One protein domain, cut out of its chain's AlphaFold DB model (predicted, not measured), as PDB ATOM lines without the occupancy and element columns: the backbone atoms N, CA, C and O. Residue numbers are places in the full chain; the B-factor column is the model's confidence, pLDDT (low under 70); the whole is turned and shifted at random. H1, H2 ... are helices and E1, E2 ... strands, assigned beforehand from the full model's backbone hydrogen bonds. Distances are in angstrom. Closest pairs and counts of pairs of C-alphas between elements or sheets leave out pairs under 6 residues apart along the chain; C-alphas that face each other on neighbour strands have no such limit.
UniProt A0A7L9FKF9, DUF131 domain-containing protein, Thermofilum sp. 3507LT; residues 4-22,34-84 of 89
ATOM      1  N   GLU A   4      91.955  79.946 123.688       80.62
ATOM      2  CA  GLU A   4      92.847  78.824 123.379       80.62
ATOM      3  C   GLU A   4      94.183  78.897 124.138       80.62
ATOM      4  O   GLU A   4      94.661  77.885 124.645       80.62
ATOM      5  N   GLU A   5      94.760  80.093 124.296       82.56
ATOM      6  CA  GLU A   5      96.024  80.288 125.022       82.56
ATOM      7  C   GLU A   5      95.840  80.081 126.530       82.56
ATOM      8  O   GLU A   5      96.707  79.515 127.195       82.56
ATOM      9  N   ILE A   6      94.689  80.499 127.069       80.75
ATOM     10  CA  ILE A   6      94.351  80.332 128.490       80.75
ATOM     11  C   ILE A   6      94.100  78.852 128.796       80.75
ATOM     12  O   ILE A   6      94.617  78.337 129.786       80.75
ATOM     13  N   GLY A   7      93.368  78.148 127.927       75.38
ATOM     14  CA  GLY A   7      93.139  76.707 128.061       75.38
ATOM     15  C   GLY A   7      94.439  75.903 128.011       75.38
ATOM     16  O   GLY A   7      94.673  75.062 128.878       75.38
ATOM     17  N   ALA A   8      95.324  76.210 127.056       80.12
ATOM     18  CA  ALA A   8      96.626  75.557 126.944       80.12
ATOM     19  C   ALA A   8      97.503  75.787 128.188       80.12
ATOM     20  O   ALA A   8      98.119  74.843 128.685       80.12
ATOM     21  N   LEU A   9      97.512  77.009 128.733       81.56
ATOM     22  CA  LEU A   9      98.232  77.331 129.969       81.56
ATOM     23  C   LEU A   9      97.709  76.540 131.170       81.56
ATOM     24  O   LEU A   9      98.511  76.017 131.938       81.56
ATOM     25  N   VAL A  10      96.388  76.407 131.322       76.94
ATOM     26  CA  VAL A  10      95.781  75.643 132.427       76.94
ATOM     27  C   VAL A  10      96.130  74.159 132.332       76.94
ATOM     28  O   VAL A  10      96.514  73.557 133.335       76.94
ATOM     29  N   VAL A  11      96.052  73.575 131.134       83.94
ATOM     30  CA  VAL A  11      96.425  72.171 130.910       83.94
ATOM     31  C   VAL A  11      97.906  71.953 131.219       83.94
ATOM     32  O   VAL A  11      98.248  71.017 131.939       83.94
ATOM     33  N   LEU A  12      98.783  72.841 130.747       85.25
ATOM     34  CA  LEU A  12     100.221  72.761 131.005       85.25
ATOM     35  C   LEU A  12     100.538  72.849 132.507       85.25
ATOM     36  O   LEU A  12     101.351  72.080 133.020       85.25
ATOM     37  N   LEU A  13      99.867  73.755 133.220       80.06
ATOM     38  CA  LEU A  13     100.030  73.940 134.661       80.06
ATOM     39  C   LEU A  13      99.556  72.694 135.429       80.06
ATOM     40  O   LEU A  13     100.255  72.219 136.323       80.06
ATOM     41  N   GLY A  14      98.436  72.094 135.015       74.88
ATOM     42  CA  GLY A  14      97.952  70.819 135.551       74.88
ATOM     43  C   GLY A  14      98.940  69.668 135.343       74.88
ATOM     44  O   GLY A  14      99.241  68.937 136.286       74.88
ATOM     45  N   VAL A  15      99.511  69.536 134.143       86.19
ATOM     46  CA  VAL A  15     100.517  68.500 133.840       86.19
ATOM     47  C   VAL A  15     101.778  68.687 134.687       86.19
ATOM     48  O   VAL A  15     102.285  67.714 135.243       86.19
ATOM     49  N   MET A  16     102.257  69.923 134.850       80.62
ATOM     50  CA  MET A  16     103.411  70.221 135.709       80.62
ATOM     51  C   MET A  16     103.161  69.836 137.172       80.62
ATOM     52  O   MET A  16     104.048  69.282 137.820       80.62
ATOM     53  N   LEU A  17     101.950  70.067 137.684       75.44
ATOM     54  CA  LEU A  17     101.571  69.681 139.047       75.44
ATOM     55  C   LEU A  17     101.497  68.165 139.226       75.44
ATOM     56  O   LEU A  17     101.980  67.651 140.234       75.44
ATOM     57  N   ILE A  18     100.945  67.443 138.247       81.94
ATOM     58  CA  ILE A  18     100.915  65.974 138.261       81.94
ATOM     59  C   ILE A  18     102.344  65.426 138.270       81.94
ATOM     60  O   ILE A  18     102.670  64.575 139.094       81.94
ATOM     61  N   MET A  19     103.218  65.954 137.409       80.31
ATOM     62  CA  MET A  19     104.624  65.548 137.355       80.31
ATOM     63  C   MET A  19     105.350  65.829 138.673       80.31
ATOM     64  O   MET A  19     106.045  64.951 139.181       80.31
ATOM     65  N   ALA A  20     105.148  67.006 139.270       77.62
ATOM     66  CA  ALA A  20     105.713  67.338 140.575       77.62
ATOM     67  C   ALA A  20     105.216  66.381 141.672       77.62
ATOM     68  O   ALA A  20     106.020  65.895 142.467       77.62
ATOM     69  N   GLY A  21     103.919  66.055 141.679       75.31
ATOM     70  CA  GLY A  21     103.326  65.095 142.611       75.31
ATOM     71  C   GLY A  21     103.898  63.684 142.460       75.31
ATOM     72  O   GLY A  21     104.226  63.050 143.460       75.31
ATOM     73  N   ILE A  22     104.088  63.212 141.224       78.88
ATOM     74  CA  ILE A  22     104.683  61.897 140.939       78.88
ATOM     75  C   ILE A  22     106.145  61.851 141.389       78.88
ATOM     76  O   ILE A  22     106.546  60.892 142.043       78.88
ATOM     77  N   VAL A  34     106.532  57.618 154.146       61.97
ATOM     78  CA  VAL A  34     105.388  58.274 153.508       61.97
ATOM     79  C   VAL A  34     104.787  59.259 154.506       61.97
ATOM     80  O   VAL A  34     104.127  58.877 155.472       61.97
ATOM     81  N   GLY A  35     105.067  60.540 154.286       67.69
ATOM     82  CA  GLY A  35     104.420  61.627 154.996       67.69
ATOM     83  C   GLY A  35     103.064  61.932 154.368       67.69
ATOM     84  O   GLY A  35     102.944  62.005 153.148       67.69
ATOM     85  N   ILE A  36     102.046  62.115 155.202       71.81
ATOM     86  CA  ILE A  36     100.702  62.511 154.785       71.81
ATOM     87  C   ILE A  36     100.523  63.981 155.141       71.81
ATOM     88  O   ILE A  36     100.791  64.383 156.272       71.81
ATOM     89  N   GLY A  37     100.051  64.781 154.193       75.19
ATOM     90  CA  GLY A  37      99.733  66.183 154.424       75.19
ATOM     91  C   GLY A  37      98.527  66.642 153.632       75.19
ATOM     92  O   GLY A  37      98.112  65.998 152.670       75.19
ATOM     93  N   GLY A  38      97.960  67.757 154.066       74.44
ATOM     94  CA  GLY A  38      96.822  68.394 153.431       74.44
ATOM     95  C   GLY A  38      96.625  69.810 153.949       74.44
ATOM     96  O   GLY A  38      97.252  70.231 154.918       74.44
ATOM     97  N   CYS A  39      95.742  70.557 153.296       77.94
ATOM     98  CA  CYS A  39      95.296  71.857 153.779       77.94
ATOM     99  C   CYS A  39      93.768  71.874 153.841       77.94
ATOM    100  O   CYS A  39      93.107  71.524 152.863       77.94
ATOM    101  N   VAL A  40      93.213  72.293 154.979       79.75
ATOM    102  CA  VAL A  40      91.787  72.609 155.131       79.75
ATOM    103  C   VAL A  40      91.634  74.123 155.147       79.75
ATOM    104  O   VAL A  40      92.317  74.814 155.899       79.75
ATOM    105  N   PHE A  41      90.722  74.648 154.339       75.38
ATOM    106  CA  PHE A  41      90.375  76.064 154.365       75.38
ATOM    107  C   PHE A  41      89.244  76.302 155.367       75.38
ATOM    108  O   PHE A  41      88.136  75.800 155.179       75.38
ATOM    109  N   ILE A  42      89.514  77.076 156.422       79.25
ATOM    110  CA  ILE A  42      88.487  77.578 157.344       79.25
ATOM    111  C   ILE A  42      88.296  79.065 157.040       79.25
ATOM    112  O   ILE A  42      89.062  79.921 157.486       79.25
ATOM    113  N   GLY A  43      87.296  79.378 156.216       71.25
ATOM    114  CA  GLY A  43      87.138  80.728 155.670       71.25
ATOM    115  C   GLY A  43      88.357  81.132 154.818       71.25
ATOM    116  O   GLY A  43      88.811  80.322 154.010       71.25
ATOM    117  N   PRO A  44      88.910  82.352 154.969       71.31
ATOM    118  CA  PRO A  44      90.081  82.790 154.204       71.31
ATOM    119  C   PRO A  44      91.411  82.225 154.731       71.31
ATOM    120  O   PRO A  44      92.448  82.457 154.114       71.31
ATOM    121  N   PHE A  45      91.413  81.517 155.866       71.06
ATOM    122  CA  PHE A  45      92.635  81.026 156.501       71.06
ATOM    123  C   PHE A  45      92.910  79.563 156.108       71.06
ATOM    124  O   PHE A  45      92.146  78.672 156.499       71.06
ATOM    125  N   PRO A  46      93.988  79.277 155.347       74.38
ATOM    126  CA  PRO A  46      94.414  77.909 155.081       74.38
ATOM    127  C   PRO A  46      95.108  77.318 156.312       74.38
ATOM    128  O   PRO A  46      96.127  77.829 156.774       74.38
ATOM    129  N   LEU A  47      94.583  76.206 156.822       78.25
ATOM    130  CA  LEU A  47      95.241  75.381 157.827       78.25
ATOM    131  C   LEU A  47      95.890  74.185 157.144       78.25
ATOM    132  O   LEU A  47      95.212  73.235 156.757       78.25
ATOM    133  N   CYS A  48      97.208  74.238 157.000       82.88
ATOM    134  CA  CYS A  48      97.992  73.159 156.416       82.88
ATOM    135  C   CYS A  48      98.605  72.283 157.506       82.88
ATOM    136  O   CYS A  48      99.199  72.779 158.462       82.88
ATOM    137  N   PHE A  49      98.462  70.976 157.348       80.81
ATOM    138  CA  PHE A  49      98.961  69.959 158.259       80.81
ATOM    139  C   PHE A  49      99.802  68.949 157.484       80.81
ATOM    140  O   PHE A  49      99.542  68.655 156.318       80.81
ATOM    141  N   GLY A  50     100.828  68.419 158.136       79.56
ATOM    142  CA  GLY A  50     101.716  67.417 157.568       79.56
ATOM    143  C   GLY A  50     102.299  66.561 158.676       79.56
ATOM    144  O   GLY A  50     102.825  67.081 159.657       79.56
ATOM    145  N   TYR A  51     102.190  65.249 158.521       73.12
ATOM    146  CA  TYR A  51     102.730  64.253 159.430       73.12
ATOM    147  C   TYR A  51     103.684  63.341 158.665       73.12
ATOM    148  O   TYR A  51     103.382  62.919 157.554       73.12
ATOM    149  N   GLY A  52     104.841  63.038 159.245       75.00
ATOM    150  CA  GLY A  52     105.862  62.196 158.627       75.00
ATOM    151  C   GLY A  52     107.258  62.601 159.072       75.00
ATOM    152  O   GLY A  52     107.419  63.465 159.928       75.00
ATOM    153  N   GLN A  53     108.280  61.991 158.474       71.19
ATOM    154  CA  GLN A  53     109.669  62.257 158.859       71.19
ATOM    155  C   GLN A  53     110.168  63.657 158.494       71.19
ATOM    156  O   GLN A  53     111.032  64.190 159.178       71.19
ATOM    157  N   ASN A  54     109.595  64.273 157.458       73.50
ATOM    158  CA  ASN A  54     109.907  65.645 157.069       73.50
ATOM    159  C   ASN A  54     108.618  66.475 157.034       73.50
ATOM    160  O   ASN A  54     108.141  66.826 155.950       73.50
ATOM    161  N   PRO A  55     108.024  66.784 158.204       70.44
ATOM    162  CA  PRO A  55     106.717  67.435 158.277       70.44
ATOM    163  C   PRO A  55     106.742  68.815 157.613       70.44
ATOM    164  O   PRO A  55     105.771  69.206 156.974       70.44
ATOM    165  N   LEU A  56     107.883  69.512 157.666       75.81
ATOM    166  CA  LEU A  56     108.063  70.803 157.008       75.81
ATOM    167  C   LEU A  56     107.914  70.703 155.481       75.81
ATOM    168  O   LEU A  56     107.222  71.518 154.879       75.81
ATOM    169  N   LEU A  57     108.525  69.684 154.861       75.31
ATOM    170  CA  LEU A  57     108.486  69.472 153.410       75.31
ATOM    171  C   LEU A  57     107.073  69.100 152.944       75.31
ATOM    172  O   LEU A  57     106.596  69.584 151.920       75.31
ATOM    173  N   VAL A  58     106.392  68.272 153.737       77.12
ATOM    174  CA  VAL A  58     105.009  67.844 153.502       77.12
ATOM    175  C   VAL A  58     104.048  69.033 153.605       77.12
ATOM    176  O   VAL A  58     103.200  69.216 152.731       77.12
ATOM    177  N   VAL A  59     104.204  69.890 154.618       78.62
ATOM    178  CA  VAL A  59     103.417  71.129 154.750       78.62
ATOM    179  C   VAL A  59     103.684  72.070 153.573       78.62
ATOM    180  O   VAL A  59     102.736  72.611 153.009       78.62
ATOM    181  N   LEU A  60     104.942  72.215 153.141       78.94
ATOM    182  CA  LEU A  60     105.296  73.046 151.986       78.94
ATOM    183  C   LEU A  60     104.622  72.554 150.697       78.94
ATOM    184  O   LEU A  60     104.042  73.350 149.958       78.94
ATOM    185  N   ALA A  61     104.648  71.242 150.453       78.69
ATOM    186  CA  ALA A  61     103.975  70.622 149.313       78.69
ATOM    187  C   ALA A  61     102.450  70.816 149.372       78.69
ATOM    188  O   ALA A  61     101.818  71.107 148.356       78.69
ATOM    189  N   SER A  62     101.868  70.727 150.572       79.25
ATOM    190  CA  SER A  62     100.437  70.950 150.809       79.25
ATOM    191  C   SER A  62     100.034  72.395 150.484       79.25
ATOM    192  O   SER A  62      99.048  72.619 149.782       79.25
ATOM    193  N   ILE A  63     100.830  73.377 150.927       81.62
ATOM    194  CA  ILE A  63     100.623  74.803 150.623       81.62
ATOM    195  C   ILE A  63     100.743  75.056 149.115       81.62
ATOM    196  O   ILE A  63      99.904  75.752 148.542       81.62
ATOM    197  N   ALA A  64     101.750  74.475 148.457       82.19
ATOM    198  CA  ALA A  64     101.943  74.619 147.015       82.19
ATOM    199  C   ALA A  64     100.743  74.081 146.216       82.19
ATOM    200  O   ALA A  64     100.248  74.760 145.316       82.19
ATOM    201  N   MET A  65     100.220  72.910 146.592       80.44
ATOM    202  CA  MET A  65      98.994  72.334 146.022       80.44
ATOM    203  C   MET A  65      97.768  73.225 146.254       80.44
ATOM    204  O   MET A  65      96.980  73.453 145.335       80.44
ATOM    205  N   ALA A  66      97.611  73.765 147.462       80.81
ATOM    206  CA  ALA A  66      96.503  74.651 147.795       80.81
ATOM    207  C   ALA A  66      96.530  75.948 146.961       80.81
ATOM    208  O   ALA A  66      95.506  76.355 146.413       80.81
ATOM    209  N   LEU A  67      97.705  76.564 146.795       83.00
ATOM    210  CA  LEU A  67      97.883  77.743 145.941       83.00
ATOM    211  C   LEU A  67      97.616  77.431 144.468       83.00
ATOM    212  O   LEU A  67      96.932  78.198 143.794       83.00
ATOM    213  N   ALA A  68      98.105  76.294 143.979       81.50
ATOM    214  CA  ALA A  68      97.839  75.837 142.624       81.50
ATOM    215  C   ALA A  68      96.335  75.679 142.349       81.50
ATOM    216  O   ALA A  68      95.848  76.137 141.315       81.50
ATOM    217  N   MET A  69      95.586  75.107 143.294       78.38
ATOM    218  CA  MET A  69      94.126  74.976 143.218       78.38
ATOM    219  C   MET A  69      93.418  76.337 143.224       78.38
ATOM    220  O   MET A  69      92.487  76.541 142.444       78.38
ATOM    221  N   ILE A  70      93.865  77.288 144.051       82.94
ATOM    222  CA  ILE A  70      93.322  78.657 144.064       82.94
ATOM    223  C   ILE A  70      93.553  79.333 142.710       82.94
ATOM    224  O   ILE A  70      92.620  79.897 142.141       82.94
ATOM    225  N   ILE A  71      94.772  79.246 142.171       82.38
ATOM    226  CA  ILE A  71      95.126  79.838 140.876       82.38
ATOM    227  C   ILE A  71      94.302  79.196 139.758       82.38
ATOM    228  O   ILE A  71      93.706  79.913 138.957       82.38
ATOM    229  N   ALA A  72      94.206  77.865 139.732       78.44
ATOM    230  CA  ALA A  72      93.388  77.148 138.760       78.44
ATOM    231  C   ALA A  72      91.918  77.585 138.840       78.44
ATOM    232  O   ALA A  72      91.320  77.924 137.822       78.44
ATOM    233  N   THR A  73      91.359  77.676 140.048       78.75
ATOM    234  CA  THR A  73      89.979  78.135 140.266       78.75
ATOM    235  C   THR A  73      89.787  79.575 139.798       78.75
ATOM    236  O   THR A  73      88.798  79.873 139.133       78.75
ATOM    237  N   TYR A  74      90.738  80.467 140.079       80.88
ATOM    238  CA  TYR A  74      90.675  81.866 139.660       80.88
ATOM    239  C   TYR A  74      90.753  82.015 138.135       80.88
ATOM    240  O   TYR A  74      90.005  82.801 137.549       80.88
ATOM    241  N   ILE A  75      91.611  81.241 137.467       79.12
ATOM    242  CA  ILE A  75      91.702  81.225 136.000       79.12
ATOM    243  C   ILE A  75      90.405  80.680 135.389       79.12
ATOM    244  O   ILE A  75      89.883  81.273 134.447       79.12
ATOM    245  N   LEU A  76      89.844  79.607 135.949       75.38
ATOM    246  CA  LEU A  76      88.572  79.045 135.488       75.38
ATOM    247  C   LEU A  76      87.416  80.039 135.667       75.38
ATOM    248  O   LEU A  76      86.702  80.315 134.708       75.38
ATOM    249  N   PHE A  77      87.271  80.652 136.845       75.06
ATOM    250  CA  PHE A  77      86.211  81.633 137.100       75.06
ATOM    251  C   PHE A  77      86.373  82.913 136.276       75.06
ATOM    252  O   PHE A  77      85.393  83.424 135.736       75.06
ATOM    253  N   SER A  78      87.593  83.435 136.131       64.56
ATOM    254  CA  SER A  78      87.840  84.611 135.284       64.56
ATOM    255  C   SER A  78      87.623  84.316 133.795       64.56
ATOM    256  O   SER A  78      87.154  85.191 133.063       64.56
ATOM    257  N   GLY A  79      87.876  83.080 133.356       58.28
ATOM    258  CA  GLY A  79      87.499  82.583 132.033       58.28
ATOM    259  C   GLY A  79      85.980  82.517 131.840       58.28
ATOM    260  O   GLY A  79      85.469  83.033 130.846       58.28
ATOM    261  N   SER A  80      85.247  81.966 132.811       53.38
ATOM    262  CA  SER A  80      83.781  81.853 132.764       53.38
ATOM    263  C   SER A  80      83.071  83.211 132.797       53.38
ATOM    264  O   SER A  80      82.183  83.453 131.983       53.38
ATOM    265  N   VAL A  81      83.505  84.148 133.648       55.19
ATOM    266  CA  VAL A  81      82.919  85.505 133.739       55.19
ATOM    267  C   VAL A  81      83.151  86.316 132.458       55.19
ATOM    268  O   VAL A  81      82.349  87.179 132.099       55.19
ATOM    269  N   LYS A  82      84.240  86.043 131.729       49.22
ATOM    270  CA  LYS A  82      84.528  86.717 130.459       49.22
ATOM    271  C   LYS A  82      83.713  86.161 129.287       49.22
ATOM    272  O   LYS A  82      83.520  86.884 128.312       49.22
ATOM    273  N   SER A  83      83.202  84.934 129.397       51.62
ATOM    274  CA  SER A  83      82.349  84.320 128.373       51.62
ATOM    275  C   SER A  83      80.913  84.860 128.385       51.62
ATOM    276  O   SER A  83      80.297  84.937 127.330       51.62
ATOM    277  N   GLU A  84      80.393  85.302 129.534       50.91
ATOM    278  CA  GLU A  84      79.020  85.828 129.642       50.91
ATOM    279  C   GLU A  84      78.867  87.240 129.039       50.91
ATOM    280  O   GLU A  84      77.820  87.596 128.504       50.91
TER     281      GLU A  84
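Overview. This is residues 4 to 22 and 34 to 84 of the 89 residues of the protein "DUF131 domain-containing protein" of Thermofilum sp. 3507LT (UniProt A0A7L9FKF9). A two-stranded hairpin, E1 and E2, opens as a V from the first part of one long helix, H2, and a shorter helix, H1, runs beside H2 on the side away from the hairpin. The point of the V lies near residues 51 to 55, where E2 leads into H2, and H2 makes most of the length. The printed part has 70 residues with two named helices and two named strands, in the order H1, E1, E2, H2, and the sheet E1 - E2 is antiparallel. The class is mixed, helices and strands. The whole is loose, with a radius of gyration of the C-alphas of 14.5 A, and its outline is flat, spanning 47 by 30 by 11 A.

Along the chain. E1 is residues 36 to 42, 19.6 A from first to last C-alpha, and E2 is residues 45 to 51, 19.8 A. H2 is residues 55 to 84, 43.9 A long; it begins at C-alpha 55 (106.717, 67.435, 158.277) and ends at C-alpha 84 (79.020, 85.828, 129.642). H1 is residues 4 to 22, 27.1 A long, with C-alpha 4 at (92.847, 78.824, 123.379).

Arrangement. E1 and E2 are antiparallel neighbours and form a hairpin, with 163 degrees between their directions. N 38 and O 49 are 2.9 A apart and N 47 and O 40 are 2.8 A apart, both within hydrogen-bond range. H2 comes within 10 A of C-alphas of both strands with its residues 55 to 67. The closest C-alphas of E1 and H2 are those of Gly 38 and Ser 62, 5.1 A apart. Those of E2 and H2 are Gly 50 and Val 59, 5.0 A apart. H1 and H2 only just touch, with 3 pairs of C-alphas within 8 A, made by residues 10 to 17 of H1 and 65 to 75 of H2 alone. Their closest C-alphas, those of Val 10 and Ala 72, are 6.9 A apart. Their lines stand at a shallow tilt of 17 degrees, and they run opposite ways. H1 and E2 are apart. In H1 every O i to N i+4 pair is within hydrogen-bond range, and in H2 25 of 26 are.

Size, cuts and confidence. The two C-alphas farthest apart are those of Gln 53 and Glu 84, at 48.5 A. Residues 23 to 33 are not printed, and C-alphas 22 and 34 are 13.1 A apart across this cut, which falls in the link from H1 to E1. The links from E1 to E2 and from E2 to H2 are tight. The mean pLDDT of the printed part is 75.5; residues 34 to 35 and 78 to 84 are under 70.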